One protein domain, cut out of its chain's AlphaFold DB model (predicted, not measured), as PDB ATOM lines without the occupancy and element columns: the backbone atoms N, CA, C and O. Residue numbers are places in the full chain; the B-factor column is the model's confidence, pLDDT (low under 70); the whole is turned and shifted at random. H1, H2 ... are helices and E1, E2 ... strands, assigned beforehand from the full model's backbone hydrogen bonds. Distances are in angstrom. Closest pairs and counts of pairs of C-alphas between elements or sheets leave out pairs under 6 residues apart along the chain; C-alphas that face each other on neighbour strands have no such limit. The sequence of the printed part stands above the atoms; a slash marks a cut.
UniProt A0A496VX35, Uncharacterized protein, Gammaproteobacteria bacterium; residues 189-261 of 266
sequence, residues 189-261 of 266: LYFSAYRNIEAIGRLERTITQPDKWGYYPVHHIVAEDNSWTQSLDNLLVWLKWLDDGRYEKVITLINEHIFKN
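Overview. This is residues 189 to 261 of the 266 residues of an uncharacterized protein of Gammaproteobacteria bacterium (UniProt A0A496VX35). Two short strands, E1 and E2, pair side by side at one end, and an open, V-shaped helical hairpin, H1 and H2, lies at the other, with a wide loop, residues 192 to 217, joining the strands. Residues 252 to 261 stick out. The 73 printed residues include, in order, E1, E2, H1 and H2, a parallel sheet and mixed class, with under half in named elements. The whole is only just loose, close to compact, radius of gyration of the C-alphas 13.6 A, spanning 30 by 29 by 26 A.

Along the chain. E1, residues 189 to 191, begins at C-alpha (116.295, 93.426, 76.122) and measures 6.6 A. E2 is residues 218 to 221, 9.5 A. H1 is residues 232 to 242, 15.4 A. H2, residues 246 to 259, 19.0 A, ends at C-alpha (103.837, 79.192, 64.573).

Arrangement. E1 and E2 are parallel at 29 degrees; N 190 and O 219 are 2.9 A apart, within hydrogen-bond range. H1 and H2 form a helical hairpin, opposite ways at a steep tilt of 41 degrees. H2 touches H1 with residues 246 to 247 alone; the closest C-alphas, of Leu 239 and Tyr 247, are 5.2 A apart. In H1 and H2 every O i to N i+4 pair is within hydrogen-bond range. E1 is apart from both helices, and E2 from H2.

Size, cuts and confidence. The printed part has no cut. The link E1 to E2 is long. Low-confidence residues, under pLDDT 70, are 193 to 205, 222 to 228, 230 to 231 and 260 to 261.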
ATOM      1  N   LEU A 189     117.257  94.379  75.567       86.38
ATOM      2  CA  LEU A 189     116.295  93.426  76.122       86.38
ATOM      3  C   LEU A 189     117.031  92.440  77.031       86.38
ATOM      4  O   LEU A 189     117.810  91.609  76.558       86.38
ATOM      5  N   TYR A 190     116.803  92.536  78.338       84.94
ATOM      6  CA  TYR A 190     117.468  91.690  79.325       84.94
ATOM      7  C   TYR A 190     116.527  90.603  79.836       84.94
ATOM      8  O   TYR A 190     115.498  90.906  80.432       84.94
ATOM      9  N   PHE A 191     116.903  89.338  79.654       81.94
ATOM     10  CA  PHE A 191     116.155  88.184  80.154       81.94
ATOM     11  C   PHE A 191     116.895  87.560  81.333       81.94
ATOM     12  O   PHE A 191     117.985  87.008  81.160       81.94
ATOM     13  N   SER A 192     116.296  87.608  82.523       72.75
ATOM     14  CA  SER A 192     116.907  87.012  83.714       72.75
ATOM     15  C   SER A 192     117.039  85.487  83.588       72.75
ATOM     16  O   SER A 192     116.192  84.797  83.009       72.75
ATOM     17  N   ALA A 193     118.112  84.941  84.167       67.00
ATOM     18  CA  ALA A 193     118.345  83.499  84.236       67.00
ATOM     19  C   ALA A 193     117.370  82.784  85.192       67.00
ATOM     20  O   ALA A 193     117.123  81.586  85.038       67.00
ATOM     21  N   TYR A 194     116.804  83.506  86.165       63.25
ATOM     22  CA  TYR A 194     115.838  82.968  87.119       63.25
ATOM     23  C   TYR A 194     114.427  83.082  86.542       63.25
ATOM     24  O   TYR A 194     113.747  84.090  86.706       63.25
ATOM     25  N   ARG A 195     113.992  82.035  85.837       55.47
ATOM     26  CA  ARG A 195     112.640  81.921  85.264       55.47
ATOM     27  C   ARG A 195     111.710  81.160  86.206       55.47
ATOM     28  O   ARG A 195     111.175  80.115  85.835       55.47
ATOM     29  N   ASN A 196     111.561  81.634  87.439       55.44
ATOM     30  CA  ASN A 196     110.520  81.084  88.301       55.44
ATOM     31  C   ASN A 196     109.176  81.636  87.823       55.44
ATOM     32  O   ASN A 196     108.998  82.845  87.760       55.44
ATOM     33  N   ILE A 197     108.251  80.747  87.466       53.81
ATOM     34  CA  ILE A 197     106.857  81.114  87.217       53.81
ATOM     35  C   ILE A 197     106.197  81.178  88.593       53.81
ATOM     36  O   ILE A 197     105.795  80.148  89.139       53.81
ATOM     37  N   GLU A 198     106.162  82.363  89.193       52.91
ATOM     38  CA  GLU A 198     105.354  82.587  90.388       52.91
ATOM     39  C   GLU A 198     103.908  82.868  89.967       52.91
ATOM     40  O   GLU A 198     103.642  83.526  88.965       52.91
ATOM     41  N   ALA A 199     102.942  82.296  90.686       56.19
ATOM     42  CA  ALA A 199     101.541  82.588  90.422       56.19
ATOM     43  C   ALA A 199     101.245  84.030  90.848       56.19
ATOM     44  O   ALA A 199     101.534  84.382  91.991       56.19
ATOM     45  N   ILE A 200     100.614  84.823  89.971       59.81
ATOM     46  CA  ILE A 200     100.213  86.212  90.248       59.81
ATOM     47  C   ILE A 200      99.500  86.286  91.610       59.81
ATOM     48  O   ILE A 200      98.363  85.834  91.771       59.81
ATOM     49  N   GLY A 201     100.196  86.840  92.604       56.28
ATOM     50  CA  GLY A 201      99.784  86.784  94.009       56.28
ATOM     51  C   GLY A 201      98.711  87.802  94.410       56.28
ATOM     52  O   GLY A 201      98.162  87.705  95.508       56.28
ATOM     53  N   ARG A 202      98.401  88.790  93.556       57.78
ATOM     54  CA  ARG A 202      97.415  89.850  93.835       57.78
ATOM     55  C   ARG A 202      96.231  89.798  92.864       57.78
ATOM     56  O   ARG A 202      96.393  89.663  91.661       57.78
ATOM     57  N   LEU A 203      95.027  89.918  93.428       55.75
ATOM     58  CA  LEU A 203      93.726  89.765  92.758       55.75
ATOM     59  C   LEU A 203      93.298  90.959  91.885       55.75
ATOM     60  O   LEU A 203      92.290  90.859  91.187       55.75
ATOM     61  N   GLU A 204      94.013  92.086  91.914       60.91
ATOM     62  CA  GLU A 204      93.656  93.256  91.106       60.91
ATOM     63  C   GLU A 204      94.153  93.094  89.666       60.91
ATOM     64  O   GLU A 204      95.299  93.386  89.338       60.91
ATOM     65  N   ARG A 205      93.253  92.611  88.806       68.19
ATOM     66  CA  ARG A 205      93.423  92.520  87.348       68.19
ATOM     67  C   ARG A 205      92.762  93.714  86.663       68.19
ATOM     68  O   ARG A 205      91.776  93.568  85.941       68.19
ATOM     69  N   THR A 206      93.225  94.917  86.978       75.88
ATOM     70  CA  THR A 206      92.713  96.148  86.366       75.88
ATOM     71  C   THR A 206      93.307  96.330  84.973       75.88
ATOM     72  O   THR A 206      94.511  96.203  84.779       75.88
ATOM     73  N   ILE A 207      92.476  96.655  83.978       77.56
ATOM     74  CA  ILE A 207      92.973  96.983  82.636       77.56
ATOM     75  C   ILE A 207      93.734  98.306  82.741       77.56
ATOM     76  O   ILE A 207      93.131  99.357  82.950       77.56
ATOM     77  N   THR A 208      95.058  98.240  82.653       80.44
ATOM     78  CA  THR A 208      95.953  99.384  82.847       80.44
ATOM     79  C   THR A 208      97.077  99.324  81.829       80.44
ATOM     80  O   THR A 208      97.459  98.245  81.376       80.44
ATOM     81  N   GLN A 209      97.587 100.492  81.443       80.44
ATOM     82  CA  GLN A 209      98.739 100.567  80.554       80.44
ATOM     83  C   GLN A 209      99.924  99.823  81.187       80.44
ATOM     84  O   GLN A 209     100.180 100.035  82.374       80.44
ATOM     85  N   PRO A 210     100.631  98.962  80.430       76.44
ATOM     86  CA  PRO A 210     101.797  98.266  80.945       76.44
ATOM     87  C   PRO A 210     102.876  99.226  81.431       76.44
ATOM     88  O   PRO A 210     103.122 100.270  80.814       76.44
ATOM     89  N   ASP A 211     103.562  98.838  82.503       73.31
ATOM     90  CA  ASP A 211     104.728  99.584  82.961       73.31
ATOM     91  C   ASP A 211     105.792  99.589  81.851       73.31
ATOM     92  O   ASP A 211     106.052  98.572  81.207       73.31
ATOM     93  N   LYS A 212     106.415 100.751  81.624       72.31
ATOM     94  CA  LYS A 212     107.407 100.974  80.557       72.31
ATOM     95  C   LYS A 212     106.888 100.734  79.127       72.31
ATOM     96  O   LYS A 212     107.647 100.298  78.262       72.31
ATOM     97  N   TRP A 213     105.618 101.041  78.854       77.00
ATOM     98  CA  TRP A 213     105.133 101.166  77.475       77.00
ATOM     99  C   TRP A 213     105.889 102.272  76.714       77.00
ATOM    100  O   TRP A 213     106.090 103.362  77.250       77.00
ATOM    101  N   GLY A 214     106.271 102.002  75.463       79.56
ATOM    102  CA  GLY A 214     107.058 102.919  74.632       79.56
ATOM    103  C   GLY A 214     108.565 102.663  74.691       79.56
ATOM    104  O   GLY A 214     109.010 101.619  75.168       79.56
ATOM    105  N   TYR A 215     109.357 103.607  74.180       84.56
ATOM    106  CA  TYR A 215     110.816 103.478  74.167       84.56
ATOM    107  C   TYR A 215     111.443 103.677  75.554       84.56
ATOM    108  O   TYR A 215     111.240 104.701  76.215       84.56
ATOM    109  N   TYR A 216     112.280 102.710  75.935       85.44
ATOM    110  CA  TYR A 216     113.235 102.794  77.034       85.44
ATOM    111  C   TYR A 216     114.571 102.179  76.589       85.44
ATOM    112  O   TYR A 216     114.562 101.155  75.908       85.44
ATOM    113  N   PRO A 217     115.730 102.701  77.036       88.00
ATOM    114  CA  PRO A 217     117.035 102.114  76.708       88.00
ATOM    115  C   PRO A 217     117.183 100.661  77.173       88.00
ATOM    116  O   PRO A 217     118.014  99.919  76.650       88.00
ATOM    117  N   VAL A 218     116.391 100.253  78.172       87.94
ATOM    118  CA  VAL A 218     116.408  98.908  78.741       87.94
ATOM    119  C   VAL A 218     115.015  98.419  79.102       87.94
ATOM    120  O   VAL A 218     114.303  99.049  79.890       87.94
ATOM    121  N   HIS A 219     114.697  97.208  78.645       82.94
ATOM    122  CA  HIS A 219     113.569  96.427  79.140       82.94
ATOM    123  C   HIS A 219     114.083  95.200  79.894       82.94
ATOM    124  O   HIS A 219     114.803  94.363  79.349       82.94
ATOM    125  N   HIS A 220     113.702  95.099  81.167       80.00
ATOM    126  CA  HIS A 220     113.939  93.908  81.972       80.00
ATOM    127  C   HIS A 220     112.754  92.966  81.803       80.00
ATOM    128  O   HIS A 220     111.643  93.292  82.206       80.00
ATOM    129  N   ILE A 221     113.002  91.809  81.208       74.25
ATOM    130  CA  ILE A 221     112.008  90.771  80.987       74.25
ATOM    131  C   ILE A 221     112.279  89.677  82.017       74.25
ATOM    132  O   ILE A 221     113.103  88.775  81.825       74.25
ATOM    133  N   VAL A 222     111.608  89.805  83.155       66.56
ATOM    134  CA  VAL A 222     111.510  88.742  84.154       66.56
ATOM    135  C   VAL A 222     110.300  87.869  83.851       66.56
ATOM    136  O   VAL A 222     109.360  88.306  83.193       66.56
ATOM    137  N   ALA A 223     110.328  86.621  84.321       55.50
ATOM    138  CA  ALA A 223     109.088  85.882  84.493       55.50
ATOM    139  C   ALA A 223     108.301  86.649  85.558       55.50
ATOM    140  O   ALA A 223     108.712  86.611  86.711       55.50
ATOM    141  N   GLU A 224     107.325  87.435  85.098       55.03
ATOM    142  CA  GLU A 224     106.336  88.212  85.851       55.03
ATOM    143  C   GLU A 224     106.754  88.450  87.304       55.03
ATOM    144  O   GLU A 224     106.570  87.612  88.190       55.03
ATOM    145  N   ASP A 225     107.294  89.638  87.575       53.84
ATOM    146  CA  ASP A 225     107.069  90.212  88.891       53.84
ATOM    147  C   ASP A 225     105.579  90.015  89.216       53.84
ATOM    148  O   ASP A 225     104.727  90.102  88.340       53.84
ATOM    149  N   ASN A 226     105.245  89.665  90.455       56.97
ATOM    150  CA  ASN A 226     103.877  89.295  90.847       56.97
ATOM    151  C   ASN A 226     102.829  90.438  90.688       56.97
ATOM    152  O   ASN A 226     101.804  90.439  91.379       56.97
ATOM    153  N   SER A 227     103.093  91.445  89.851       65.12
ATOM    154  CA  SER A 227     102.222  92.531  89.443       65.12
ATOM    155  C   SER A 227     101.542  92.216  88.104       65.12
ATOM    156  O   SER A 227     102.133  91.766  87.128       65.12
ATOM    157  N   TRP A 228     100.240  92.478  88.055       68.62
ATOM    158  CA  TRP A 228      99.462  92.363  86.829       68.62
ATOM    159  C   TRP A 228      99.960  93.336  85.747       68.62
ATOM    160  O   TRP A 228     100.003  92.963  84.579       68.62
ATOM    161  N   THR A 229     100.401  94.543  86.119       71.25
ATOM    162  CA  THR A 229     100.777  95.627  85.192       71.25
ATOM    163  C   THR A 229     101.944  95.278  84.270       71.25
ATOM    164  O   THR A 229     102.004  95.794  83.155       71.25
ATOM    165  N   GLN A 230     102.831  94.378  84.690       67.88
ATOM    166  CA  GLN A 230     104.020  93.960  83.940       67.88
ATOM    167  C   GLN A 230     103.857  92.607  83.228       67.88
ATOM    168  O   GLN A 230     104.754  92.176  82.503       67.88
ATOM    169  N   SER A 231     102.702  91.951  83.384       66.25
ATOM    170  CA  SER A 231     102.416  90.668  82.733       66.25
ATOM    171  C   SER A 231     102.161  90.806  81.228       66.25
ATOM    172  O   SER A 231     101.601  91.801  80.748       66.25
ATOM    173  N   LEU A 232     102.500  89.751  80.477       71.12
ATOM    174  CA  LEU A 232     102.149  89.652  79.055       71.12
ATOM    175  C   LEU A 232     100.623  89.642  78.868       71.12
ATOM    176  O   LEU A 232     100.108  90.210  77.904       71.12
ATOM    177  N   ASP A 233      99.901  89.044  79.816       71.81
ATOM    178  CA  ASP A 233      98.442  89.008  79.821       71.81
ATOM    179  C   ASP A 233      97.836  90.414  79.924       71.81
ATOM    180  O   ASP A 233      96.930  90.739  79.154       71.81
ATOM    181  N   ASN A 234      98.349  91.284  80.806       74.94
ATOM    182  CA  ASN A 234      97.897  92.677  80.871       74.94
ATOM    183  C   ASN A 234      98.198  93.431  79.576       74.94
ATOM    184  O   ASN A 234      97.325  94.145  79.095       74.94
ATOM    185  N   LEU A 235      99.376  93.233  78.973       77.19
ATOM    186  CA  LEU A 235      99.695  93.834  77.676       77.19
ATOM    187  C   LEU A 235      98.671  93.428  76.606       77.19
ATOM    188  O   LEU A 235      98.128  94.290  75.918       77.19
ATOM    189  N   LEU A 236      98.364  92.135  76.482       78.12
ATOM    190  CA  LEU A 236      97.399  91.643  75.495       78.12
ATOM    191  C   LEU A 236      95.973  92.135  75.779       78.12
ATOM    192  O   LEU A 236      95.267  92.536  74.851       78.12
ATOM    193  N   VAL A 237      95.546  92.134  77.046       81.19
ATOM    194  CA  VAL A 237      94.231  92.648  77.461       81.19
ATOM    195  C   VAL A 237      94.123  94.149  77.203       81.19
ATOM    196  O   VAL A 237      93.103  94.599  76.685       81.19
ATOM    197  N   TRP A 238      95.165  94.917  77.519       83.75
ATOM    198  CA  TRP A 238      95.218  96.358  77.293       83.75
ATOM    199  C   TRP A 238      95.211  96.699  75.798       83.75
ATOM    200  O   TRP A 238      94.389  97.505  75.372       83.75
ATOM    201  N   LEU A 239      96.026  96.018  74.981       82.50
ATOM    202  CA  LEU A 239      96.016  96.179  73.520       82.50
ATOM    203  C   LEU A 239      94.651  95.851  72.913       82.50
ATOM    204  O   LEU A 239      94.186  96.558  72.024       82.50
ATOM    205  N   LYS A 240      93.991  94.795  73.398       83.44
ATOM    206  CA  LYS A 240      92.636  94.450  72.956       83.44
ATOM    207  C   LYS A 240      91.605  95.489  73.398       83.44
ATOM    208  O   LYS A 240      90.650  95.741  72.676       83.44
ATOM    209  N   TRP A 241      91.774  96.071  74.584       86.00
ATOM    210  CA  TRP A 241      90.881  97.104  75.107       86.00
ATOM    211  C   TRP A 241      90.984  98.427  74.336       86.00
ATOM    212  O   TRP A 241      89.977  99.114  74.198       86.00
ATOM    213  N   LEU A 242      92.168  98.763  73.813       84.44
ATOM    214  CA  LEU A 242      92.371  99.946  72.969       84.44
ATOM    215  C   LEU A 242      91.584  99.889  71.648       84.44
ATOM    216  O   LEU A 242      91.257 100.945  71.113       84.44
ATOM    217  N   ASP A 243      91.270  98.684  71.151       80.31
ATOM    218  CA  ASP A 243      90.443  98.429  69.955       80.31
ATOM    219  C   ASP A 243      90.876  99.225  68.703       80.31
ATOM    220  O   ASP A 243      90.070  99.658  67.882       80.31
ATOM    221  N   ASP A 244      92.184  99.442  68.550       82.25
ATOM    222  CA  ASP A 244      92.785 100.245  67.473       82.25
ATOM    223  C   ASP A 244      93.510  99.397  66.410       82.25
ATOM    224  O   ASP A 244      94.264  99.907  65.577       82.25
ATOM    225  N   GLY A 245      93.292  98.080  66.434       80.75
ATOM    226  CA  GLY A 245      93.898  97.123  65.512       80.75
ATOM    227  C   GLY A 245      95.323  96.688  65.876       80.75
ATOM    228  O   GLY A 245      95.888  95.834  65.182       80.75
ATOM    229  N   ARG A 246      95.941  97.234  66.939       81.94
ATOM    230  CA  ARG A 246      97.278  96.798  67.390       81.94
ATOM    231  C   ARG A 246      97.271  95.356  67.899       81.94
ATOM    232  O   ARG A 246      98.208  94.612  67.614       81.94
ATOM    233  N   TYR A 247      96.213  94.932  68.588       84.19
ATOM    234  CA  TYR A 247      96.078  93.558  69.077       84.19
ATOM    235  C   TYR A 247      96.116  92.528  67.935       84.19
ATOM    236  O   TYR A 247      96.911  91.587  67.961       84.19
ATOM    237  N   GLU A 248      95.318  92.730  66.887       84.62
ATOM    238  CA  GLU A 248      95.241  91.842  65.722       84.62
ATOM    239  C   GLU A 248      96.581  91.760  64.984       84.62
ATOM    240  O   GLU A 248      96.992  90.675  64.557       84.62
ATOM    241  N   LYS A 249      97.286  92.893  64.870       82.38
ATOM    242  CA  LYS A 249      98.634  92.954  64.287       82.38
ATOM    243  C   LYS A 249      99.636  92.136  65.101       82.38
ATOM    244  O   LYS A 249     100.331  91.310  64.515       82.38
ATOM    245  N   VAL A 250      99.667  92.287  66.432       81.25
ATOM    246  CA  VAL A 250     100.545  91.491  67.317       81.25
ATOM    247  C   VAL A 250     100.267  89.995  67.172       81.25
ATOM    248  O   VAL A 250     101.195  89.208  66.985       81.25
ATOM    249  N   ILE A 251      98.995  89.588  67.202       82.06
ATOM    250  CA  ILE A 251      98.609  88.179  67.041       82.06
ATOM    251  C   ILE A 251      99.029  87.641  65.668       82.06
ATOM    252  O   ILE A 251      99.517  86.513  65.570       82.06
ATOM    253  N   THR A 252      98.868  88.436  64.610       84.25
ATOM    254  CA  THR A 252      99.309  88.065  63.258       84.25
ATOM    255  C   THR A 252     100.823  87.876  63.224       84.25
ATOM    256  O   THR A 252     101.280  86.796  62.860       84.25
ATOM    257  N   LEU A 253     101.593  88.854  63.709       80.44
ATOM    258  CA  LEU A 253     103.056  88.796  63.799       80.44
ATOM    259  C   LEU A 253     103.547  87.544  64.535       80.44
ATOM    260  O   LEU A 253     104.392  86.815  64.009       80.44
ATOM    261  N   ILE A 254     102.985  87.259  65.716       78.19
ATOM    262  CA  ILE A 254     103.315  86.076  66.524       78.19
ATOM    263  C   ILE A 254     103.029  84.790  65.743       78.19
ATOM    264  O   ILE A 254     103.891  83.915  65.645       78.19
ATOM    265  N   ASN A 255     101.837  84.672  65.160       79.75
ATOM    266  CA  ASN A 255     101.460  83.494  64.383       79.75
ATOM    267  C   ASN A 255     102.364  83.291  63.171       79.75
ATOM    268  O   ASN A 255     102.720  82.155  62.851       79.75
ATOM    269  N   GLU A 256     102.768  84.375  62.518       82.19
ATOM    270  CA  GLU A 256     103.613  84.304  61.338       82.19
ATOM    271  C   GLU A 256     105.068  83.951  61.639       82.19
ATOM    272  O   GLU A 256     105.668  83.195  60.873       82.19
ATOM    273  N   HIS A 257     105.620  84.442  62.747       75.69
ATOM    274  CA  HIS A 257     107.034  84.258  63.077       75.69
ATOM    275  C   HIS A 257     107.296  83.037  63.960       75.69
ATOM    276  O   HIS A 257     108.324  82.382  63.799       75.69
ATOM    277  N   ILE A 258     106.374  82.708  64.869       71.38
ATOM    278  CA  ILE A 258     106.543  81.605  65.824       71.38
ATOM    279  C   ILE A 258     105.895  80.324  65.290       71.38
ATOM    280  O   ILE A 258     106.536  79.278  65.248       71.38
ATOM    281  N   PHE A 259     104.645  80.396  64.826       71.94
ATOM    282  CA  PHE A 259     103.837  79.192  64.573       71.94
ATOM    283  C   PHE A 259     103.753  78.765  63.097       71.94
ATOM    284  O   PHE A 259     103.437  77.611  62.803       71.94
ATOM    285  N   LYS A 260     104.067  79.645  62.137       64.38
ATOM    286  CA  LYS A 260     103.944  79.361  60.688       64.38
ATOM    287  C   LYS A 260     104.875  78.238  60.203       64.38
ATOM    288  O   LYS A 260     104.541  77.557  59.232       64.38
ATOM    289  N   ASN A 261     105.986  77.997  60.905       54.12
ATOM    290  CA  ASN A 261     106.949  76.930  60.598       54.12
ATOM    291  C   ASN A 261     106.780  75.655  61.446       54.12
ATOM    292  O   ASN A 261     107.430  74.650  61.157       54.12
TER     293      ASN A 261